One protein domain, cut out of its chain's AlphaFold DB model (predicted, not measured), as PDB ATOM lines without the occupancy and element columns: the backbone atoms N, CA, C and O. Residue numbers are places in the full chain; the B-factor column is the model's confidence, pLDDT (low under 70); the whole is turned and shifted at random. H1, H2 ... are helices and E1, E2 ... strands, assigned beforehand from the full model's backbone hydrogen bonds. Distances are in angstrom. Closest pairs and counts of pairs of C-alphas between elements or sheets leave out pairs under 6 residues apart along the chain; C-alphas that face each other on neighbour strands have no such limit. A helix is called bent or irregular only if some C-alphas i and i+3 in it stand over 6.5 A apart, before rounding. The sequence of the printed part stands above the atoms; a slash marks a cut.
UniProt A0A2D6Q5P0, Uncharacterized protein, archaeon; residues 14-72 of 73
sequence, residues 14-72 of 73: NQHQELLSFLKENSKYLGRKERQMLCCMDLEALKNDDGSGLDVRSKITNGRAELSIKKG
ATOM      1  N   ASN A  14     -46.407 -10.068  11.574       96.62
ATOM      2  CA  ASN A  14     -47.085 -10.474  12.808       96.62
ATOM      3  C   ASN A  14     -48.219 -11.471  12.530       96.62
ATOM      4  O   ASN A  14     -48.244 -12.552  13.115       96.62
ATOM      5  N   GLN A  15     -49.101 -11.159  11.576       95.50
ATOM      6  CA  GLN A  15     -50.207 -12.046  11.190       95.50
ATOM      7  C   GLN A  15     -49.705 -13.376  10.617       95.50
ATOM      8  O   GLN A  15     -50.305 -14.426  10.840       95.50
ATOM      9  N   HIS A  16     -48.591 -13.355   9.882       92.38
ATOM     10  CA  HIS A  16     -47.973 -14.575   9.380       92.38
ATOM     11  C   HIS A  16     -47.450 -15.459  10.524       92.38
ATOM     12  O   HIS A  16     -47.663 -16.671  10.488       92.38
ATOM     13  N   GLN A  17     -46.820 -14.884  11.556       92.88
ATOM     14  CA  GLN A  17     -46.383 -15.656  12.728       92.88
ATOM     15  C   GLN A  17     -47.563 -16.238  13.513       92.88
ATOM     16  O   GLN A  17     -47.517 -17.409  13.886       92.88
ATOM     17  N   GLU A  18     -48.633 -15.467  13.712       94.12
ATOM     18  CA  GLU A  18     -49.860 -15.950  14.360       94.12
ATOM     19  C   GLU A  18     -50.469 -17.134  13.603       94.12
ATOM     20  O   GLU A  18     -50.769 -18.171  14.201       94.12
ATOM     21  N   LEU A  19     -50.569 -17.029  12.273       91.50
ATOM     22  CA  LEU A  19     -51.053 -18.116  11.425       91.50
ATOM     23  C   LEU A  19     -50.161 -19.361  11.531       91.50
ATOM     24  O   LEU A  19     -50.670 -20.478  11.611       91.50
ATOM     25  N   LEU A  20     -48.835 -19.195  11.548       90.06
ATOM     26  CA  LEU A  20     -47.907 -20.316  11.705       90.06
ATOM     27  C   LEU A  20     -48.064 -21.013  13.058       90.06
ATOM     28  O   LEU A  20     -48.039 -22.244  13.098       90.06
ATOM     29  N   SER A  21     -48.217 -20.258  14.147       92.00
ATOM     30  CA  SER A  21     -48.458 -20.817  15.481       92.00
ATOM     31  C   SER A  21     -49.778 -21.582  15.519       92.00
ATOM     32  O   SER A  21     -49.789 -22.765  15.859       92.00
ATOM     33  N   PHE A  22     -50.861 -20.969  15.027       93.06
ATOM     34  CA  PHE A  22     -52.167 -21.619  14.934       93.06
ATOM     35  C   PHE A  22     -52.105 -22.930  14.140       93.06
ATOM     36  O   PHE A  22     -52.622 -23.949  14.593       93.06
ATOM     37  N   LEU A  23     -51.438 -22.934  12.978       90.94
ATOM     38  CA  LEU A  23     -51.330 -24.117  12.122       90.94
ATOM     39  C   LEU A  23     -50.469 -25.235  12.720       90.94
ATOM     40  O   LEU A  23     -50.654 -26.385  12.330       90.94
ATOM     41  N   LYS A  24     -49.519 -24.924  13.608       87.19
ATOM     42  CA  LYS A  24     -48.715 -25.931  14.321       87.19
ATOM     43  C   LYS A  24     -49.497 -26.589  15.453       87.19
ATOM     44  O   LYS A  24     -49.284 -27.767  15.715       87.19
ATOM     45  N   GLU A  25     -50.371 -25.834  16.108       91.06
ATOM     46  CA  GLU A  25     -51.163 -26.302  17.249       91.06
ATOM     47  C   GLU A  25     -52.453 -27.012  16.819       91.06
ATOM     48  O   GLU A  25     -52.803 -28.053  17.365       91.06
ATOM     49  N   ASN A  26     -53.151 -26.463  15.822       90.56
ATOM     50  CA  ASN A  26     -54.522 -26.855  15.472       90.56
ATOM     51  C   ASN A  26     -54.628 -27.560  14.114       90.56
ATOM     52  O   ASN A  26     -55.713 -27.942  13.680       90.56
ATOM     53  N   SER A  27     -53.532 -27.672  13.368       86.06
ATOM     54  CA  SER A  27     -53.529 -28.207  12.005       86.06
ATOM     55  C   SER A  27     -52.186 -28.864  11.680       86.06
ATOM     56  O   SER A  27     -51.381 -29.154  12.562       86.06
ATOM     57  N   LYS A  28     -51.944 -29.155  10.397       84.75
ATOM     58  CA  LYS A  28     -50.676 -29.707   9.924       84.75
ATOM     59  C   LYS A  28     -49.930 -28.677   9.088       84.75
ATOM     60  O   LYS A  28     -50.220 -28.494   7.906       84.75
ATOM     61  N   TYR A  29     -48.916 -28.051   9.676       84.56
ATOM     62  CA  TYR A  29     -47.946 -27.278   8.907       84.56
ATOM     63  C   TYR A  29     -47.011 -28.225   8.142       84.56
ATOM     64  O   TYR A  29     -46.154 -28.884   8.726       84.56
ATOM     65  N   LEU A  30     -47.176 -28.309   6.820       82.38
ATOM     66  CA  LEU A  30     -46.383 -29.204   5.963       82.38
ATOM     67  C   LEU A  30     -44.955 -28.705   5.692       82.38
ATOM     68  O   LEU A  30     -44.156 -29.439   5.114       82.38
ATOM     69  N   GLY A  31     -44.631 -27.479   6.103       81.62
ATOM     70  CA  GLY A  31     -43.315 -26.876   5.926       81.62
ATOM     71  C   GLY A  31     -43.317 -25.666   4.997       81.62
ATOM     72  O   GLY A  31     -44.265 -25.411   4.247       81.62
ATOM     73  N   ARG A  32     -42.216 -24.914   5.050       82.94
ATOM     74  CA  ARG A  32     -41.978 -23.776   4.162       82.94
ATOM     75  C   ARG A  32     -41.736 -24.289   2.743       82.94
ATOM     76  O   ARG A  32     -40.984 -25.239   2.526       82.94
ATOM     77  N   LYS A  33     -42.377 -23.646   1.768       84.25
ATOM     78  CA  LYS A  33     -42.116 -23.871   0.345       84.25
ATOM     79  C   LYS A  33     -41.313 -22.694  -0.188       84.25
ATOM     80  O   LYS A  33     -41.840 -21.590  -0.293       84.25
ATOM     81  N   GLU A  34     -40.053 -22.932  -0.514       84.12
ATOM     82  CA  GLU A  34     -39.214 -21.982  -1.229       84.12
ATOM     83  C   GLU A  34     -39.455 -22.170  -2.716       84.12
ATOM     84  O   GLU A  34     -39.274 -23.264  -3.258       84.12
ATOM     85  N   ARG A  35     -39.942 -21.114  -3.364       83.12
ATOM     86  CA  ARG A  35     -40.380 -21.184  -4.749       83.12
ATOM     87  C   ARG A  35     -39.685 -20.127  -5.580       83.12
ATOM     88  O   ARG A  35     -39.851 -18.937  -5.339       83.12
ATOM     89  N   GLN A  36     -38.993 -20.590  -6.609       84.06
ATOM     90  CA  GLN A  36     -38.569 -19.771  -7.734       84.06
ATOM     91  C   GLN A  36     -39.537 -20.038  -8.881       84.06
ATOM     92  O   GLN A  36     -39.857 -21.187  -9.182       84.06
ATOM     93  N   MET A  37     -40.073 -18.981  -9.478       81.19
ATOM     94  CA  MET A  37     -41.114 -19.094 -10.491       81.19
ATOM     95  C   MET A  37     -40.701 -18.310 -11.723       81.19
ATOM     96  O   MET A  37     -40.406 -17.122 -11.625       81.19
ATOM     97  N   LEU A  38     -40.732 -18.979 -12.870       76.44
ATOM     98  CA  LEU A  38     -40.633 -18.349 -14.170       76.44
ATOM     99  C   LEU A  38     -42.022 -18.393 -14.809       76.44
ATOM    100  O   LEU A  38     -42.586 -19.463 -15.061       76.44
ATOM    101  N   CYS A  39     -42.608 -17.216 -15.017       68.75
ATOM    102  CA  CYS A  39     -43.854 -17.116 -15.762       68.75
ATOM    103  C   CYS A  39     -43.516 -17.259 -17.243       68.75
ATOM    104  O   CYS A  39     -42.819 -16.416 -17.802       68.75
ATOM    105  N   CYS A  40     -43.992 -18.337 -17.853       66.31
ATOM    106  CA  CYS A  40     -43.778 -18.607 -19.264       66.31
ATOM    107  C   CYS A  40     -45.123 -18.431 -19.967       66.31
ATOM    108  O   CYS A  40     -45.858 -19.402 -20.106       66.31
ATOM    109  N   MET A  41     -45.474 -17.211 -20.374       64.94
ATOM    110  CA  MET A  41     -46.574 -17.012 -21.321       64.94
ATOM    111  C   MET A  41     -46.210 -15.944 -22.345       64.94
ATOM    112  O   MET A  41     -45.639 -14.925 -21.969       64.94
ATOM    113  N   ASP A  42     -46.519 -16.097 -23.632       62.84
ATOM    114  CA  ASP A  42     -47.038 -17.238 -24.425       62.84
ATOM    115  C   ASP A  42     -46.738 -16.887 -25.906       62.84
ATOM    116  O   ASP A  42     -46.373 -15.741 -26.172       62.84
ATOM    117  N   LEU A  43     -46.797 -17.800 -26.880       57.28
ATOM    118  CA  LEU A  43     -46.462 -17.404 -28.262       57.28
ATOM    119  C   LEU A  43     -47.528 -17.634 -29.330       57.28
ATOM    120  O   LEU A  43     -47.582 -16.835 -30.259       57.28
ATOM    121  N   GLU A  44     -48.412 -18.620 -29.214       48.38
ATOM    122  CA  GLU A  44     -49.431 -18.879 -30.253       48.38
ATOM    123  C   GLU A  44     -50.842 -19.118 -29.677       48.38
ATOM    124  O   GLU A  44     -51.829 -18.856 -30.364       48.38
ATOM    125  N   ALA A  45     -50.976 -19.509 -28.399       51.59
ATOM    126  CA  ALA A  45     -52.262 -19.491 -27.683       51.59
ATOM    127  C   ALA A  45     -52.647 -18.074 -27.196       51.59
ATOM    128  O   ALA A  45     -53.824 -17.790 -27.010       51.59
ATOM    129  N   LEU A  46     -51.672 -17.159 -27.171       54.41
ATOM    130  CA  LEU A  46     -51.806 -15.701 -27.094       54.41
ATOM    131  C   LEU A  46     -52.301 -15.066 -28.418       54.41
ATOM    132  O   LEU A  46     -52.531 -13.859 -28.448       54.41
ATOM    133  N   LYS A  47     -52.395 -15.824 -29.531       46.31
ATOM    134  CA  LYS A  47     -52.623 -15.281 -30.893       46.31
ATOM    135  C   LYS A  47     -53.964 -15.617 -31.569       46.31
ATOM    136  O   LYS A  47     -54.321 -14.894 -32.491       46.31
ATOM    137  N   ASN A  48     -54.693 -16.666 -31.176       52.34
ATOM    138  CA  ASN A  48     -55.945 -17.084 -31.852       52.34
ATOM    139  C   ASN A  48     -57.209 -16.989 -30.978       52.34
ATOM    140  O   ASN A  48     -58.304 -16.920 -31.527       52.34
ATOM    141  N   ASP A  49     -57.023 -16.954 -29.656       54.94
ATOM    142  CA  ASP A  49     -58.023 -16.858 -28.589       54.94
ATOM    143  C   ASP A  49     -59.123 -17.955 -28.576       54.94
ATOM    144  O   ASP A  49     -59.558 -18.511 -29.575       54.94
ATOM    145  N   ASP A  50     -59.571 -18.389 -27.410       53.75
ATOM    146  CA  ASP A  50     -59.818 -17.495 -26.299       53.75
ATOM    147  C   ASP A  50     -58.768 -17.470 -25.210       53.75
ATOM    148  O   ASP A  50     -58.865 -16.500 -24.484       53.75
ATOM    149  N   GLY A  51     -57.824 -18.433 -25.094       54.69
ATOM    150  CA  GLY A  51     -56.558 -18.370 -24.308       54.69
ATOM    151  C   GLY A  51     -56.637 -17.866 -22.851       54.69
ATOM    152  O   GLY A  51     -55.651 -17.827 -22.112       54.69
ATOM    153  N   SER A  52     -57.826 -17.489 -22.411       56.78
ATOM    154  CA  SER A  52     -58.068 -16.433 -21.447       56.78
ATOM    155  C   SER A  52     -58.294 -17.098 -20.122       56.78
ATOM    156  O   SER A  52     -58.990 -18.106 -19.977       56.78
ATOM    157  N   GLY A  53     -57.567 -16.586 -19.141       63.66
ATOM    158  CA  GLY A  53     -57.502 -17.215 -17.837       63.66
ATOM    159  C   GLY A  53     -56.717 -18.529 -17.818       63.66
ATOM    160  O   GLY A  53     -56.753 -19.187 -16.777       63.66
ATOM    161  N   LEU A  54     -56.009 -18.918 -18.894       73.12
ATOM    162  CA  LEU A  54     -54.958 -19.933 -18.805       73.12
ATOM    163  C   LEU A  54     -53.665 -19.297 -18.287       73.12
ATOM    164  O   LEU A  54     -53.270 -18.218 -18.705       73.12
ATOM    165  N   ASP A  55     -53.024 -19.960 -17.332       76.31
ATOM    166  CA  ASP A  55     -51.817 -19.486 -16.668       76.31
ATOM    167  C   ASP A  55     -50.804 -20.625 -16.594       76.31
ATOM    168  O   ASP A  55     -50.921 -21.533 -15.759       76.31
ATOM    169  N   VAL A  56     -49.843 -20.593 -17.519       80.19
ATOM    170  CA  VAL A  56     -48.782 -21.596 -17.642       80.19
ATOM    171  C   VAL A  56     -47.514 -21.086 -16.969       80.19
ATOM    172  O   VAL A  56     -47.005 -20.001 -17.256       80.19
ATOM    173  N   ARG A  57     -46.986 -21.874 -16.031       82.44
ATOM    174  CA  ARG A  57     -45.818 -21.496 -15.232       82.44
ATOM    175  C   ARG A  57     -44.878 -22.667 -15.051       82.44
ATOM    176  O   ARG A  57     -45.304 -23.739 -14.621       82.44
ATOM    177  N   SER A  58     -43.595 -22.419 -15.277       86.06
ATOM    178  CA  SER A  58     -42.541 -23.297 -14.784       86.06
ATOM    179  C   SER A  58     -42.092 -22.792 -13.418       86.06
ATOM    180  O   SER A  58     -41.881 -21.595 -13.211       86.06
ATOM    181  N   LYS A  59     -41.994 -23.681 -12.437       87.94
ATOM    182  CA  LYS A  59     -41.563 -23.317 -11.087       87.94
ATOM    183  C   LYS A  59     -40.654 -24.392 -10.518       87.94
ATOM    184  O   LYS A  59     -40.842 -25.573 -10.778       87.94
ATOM    185  N   ILE A  60     -39.700 -23.975  -9.702       87.56
ATOM    186  CA  ILE A  60     -38.912 -24.866  -8.861       87.56
ATOM    187  C   ILE A  60     -39.385 -24.638  -7.430       87.56
ATOM    188  O   ILE A  60     -39.302 -23.518  -6.924       87.56
ATOM    189  N   THR A  61     -39.910 -25.681  -6.790       86.38
ATOM    190  CA  THR A  61     -40.287 -25.656  -5.371       86.38
ATOM    191  C   THR A  61     -39.374 -26.612  -4.612       86.38
ATOM    192  O   THR A  61     -39.374 -27.809  -4.890       86.38
ATOM    193  N   ASN A  62     -38.584 -26.103  -3.660       86.56
ATOM    194  CA  ASN A  62     -37.636 -26.898  -2.861       86.56
ATOM    195  C   ASN A  62     -36.736 -27.819  -3.725       86.56
ATOM    196  O   ASN A  62     -36.613 -29.014  -3.463       86.56
ATOM    197  N   GLY A  63     -36.163 -27.277  -4.808       85.62
ATOM    198  CA  GLY A  63     -35.275 -28.009  -5.724       85.62
ATOM    199  C   GLY A  63     -35.971 -28.958  -6.708       85.62
ATOM    200  O   GLY A  63     -35.302 -29.560  -7.543       85.62
ATOM    201  N   ARG A  64     -37.304 -29.086  -6.656       87.44
ATOM    202  CA  ARG A  64     -38.083 -29.899  -7.602       87.44
ATOM    203  C   ARG A  64     -38.734 -29.019  -8.658       87.44
ATOM    204  O   ARG A  64     -39.445 -28.074  -8.318       87.44
ATOM    205  N   ALA A  65     -38.491 -29.338  -9.926       87.94
ATOM    206  CA  ALA A  65     -39.118 -28.662 -11.053       87.94
ATOM    207  C   ALA A  65     -40.568 -29.137 -11.237       87.94
ATOM    208  O   ALA A  65     -40.854 -30.331 -11.184       87.94
ATOM    209  N   GLU A  66     -41.471 -28.191 -11.468       86.50
ATOM    210  CA  GLU A  66     -42.900 -28.412 -11.661       86.50
ATOM    211  C   GLU A  66     -43.409 -27.523 -12.805       86.50
ATOM    212  O   GLU A  66     -43.138 -26.319 -12.841       86.50
ATOM    213  N   LEU A  67     -44.205 -28.101 -13.705       86.50
ATOM    214  CA  LEU A  67     -44.993 -27.356 -14.686       86.50
ATOM    215  C   LEU A  67     -46.426 -27.218 -14.161       86.50
ATOM    216  O   LEU A  67     -47.062 -28.206 -13.800       86.50
ATOM    217  N   SER A  68     -46.929 -25.989 -14.093       82.25
ATOM    218  CA  SER A  68     -48.248 -25.658 -13.557       82.25
ATOM    219  C   SER A  68     -49.090 -25.017 -14.651       82.25
ATOM    220  O   SER A  68     -48.690 -23.990 -15.190       82.25
ATOM    221  N   ILE A  69     -50.261 -25.586 -14.939       82.94
ATOM    222  CA  ILE A  69     -51.231 -25.048 -15.901       82.94
ATOM    223  C   ILE A  69     -52.532 -24.805 -15.136       82.94
ATOM    224  O   ILE A  69     -53.135 -25.756 -14.641       82.94
ATOM    225  N   LYS A  70     -52.940 -23.543 -14.981       78.62
ATOM    226  CA  LYS A  70     -54.191 -23.164 -14.298       78.62
ATOM    227  C   LYS A  70     -55.171 -22.563 -15.301       78.62
ATOM    228  O   LYS A  70     -54.728 -21.825 -16.165       78.62
ATOM    229  N   LYS A  71     -56.470 -22.860 -15.183       76.38
ATOM    230  CA  LYS A  71     -57.547 -22.302 -16.020       76.38
ATOM    231  C   LYS A  71     -58.600 -21.637 -15.131       76.38
ATOM    232  O   LYS A  71     -59.046 -22.280 -14.185       76.38
ATOM    233  N   GLY A  72     -59.014 -20.411 -15.455       65.56
ATOM    234  CA  GLY A  72     -60.137 -19.723 -14.800       65.56
ATOM    235  C   GLY A  72     -59.750 -18.770 -13.669       65.56
ATOM    236  O   GLY A  72     -60.396 -18.780 -12.625       65.56
TER     237      GLY A  72
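This is residues 14 to 72 of the 73 residues of an uncharacterized protein of archaeon (UniProt A0A2D6Q5P0). Picture a small, twisted sheet of three strands with no helix on it; helix H1 is set off from it at one end of the long axis, and the short helix H2 sits in a loop at the other end. The strands E2 and E3 make a long hairpin, and the shorter E1 runs beside E2. The printed part has 59 residues, with two named helices and three named strands in the order H1, E1, H2, E2, E3; the sheet's order is E1, E2, E3, antiparallel throughout, and the class is mixed, helices and strands. The whole is extended, with a radius of gyration of the C-alphas of 16.8 A and spans of 50 by 25 by 19 A.

Begin with H1, residues 14 to 26, which is not on the sheet, with 0 pairs of C-alphas within 10 A. Look next at E1, residues 35 to 39, an edge strand, antiparallel to the inner strand E2, residues 54 to 61, at 147 degrees. The C-alphas of Met 37 and Lys 59 face each other at 4.3 A, and N 38 and O 58 are within hydrogen-bond range at 2.9 A. Between these strands in the chain is H2, residues 45 to 48, not on the sheet, with 2 pairs of C-alphas within 10 A. E2 bends by 53 degrees at residue 58. On its other side is E3, residues 64 to 71, the other edge strand, antiparallel to E2 at 162 degrees and forming a hairpin with it. There the C-alphas of Ile 60 and Ala 65 face each other at 4.4 A, and N 57 and O 68 are within hydrogen-bond range at 2.8 A. H1 is apart from H2, E2 and E3, and H2 is apart from E3. In H1 every O i to N i+4 pair is within hydrogen-bond range; H2 is too short for such a pair.

Find C-alpha 14 at (-47.085, -10.474, 12.808); from there H1 runs 18.2 A to C-alpha 26. E1 begins at C-alpha 35, at (-40.380, -21.184, -4.749), and is 12.2 A long. H2 is neither bent nor irregular, but only just: C-alphas 45 and 48 are 6.1 A apart. E2 covers 20.7 A, and E3 covers 22.5 A to C-alpha 71 at (-57.547, -22.302, -16.020).

The outline is a rod, only just, and the two C-alphas farthest apart, of Glu 25 and Asn 48, are 50.2 A apart. Residues 22 to 27, of which 22 to 26 belong to H1, stand free. The printed part has no cut and no long link. The mean pLDDT of the printed part is 78.2; look for values under 70 at residues 39 to 53 and at residue 72.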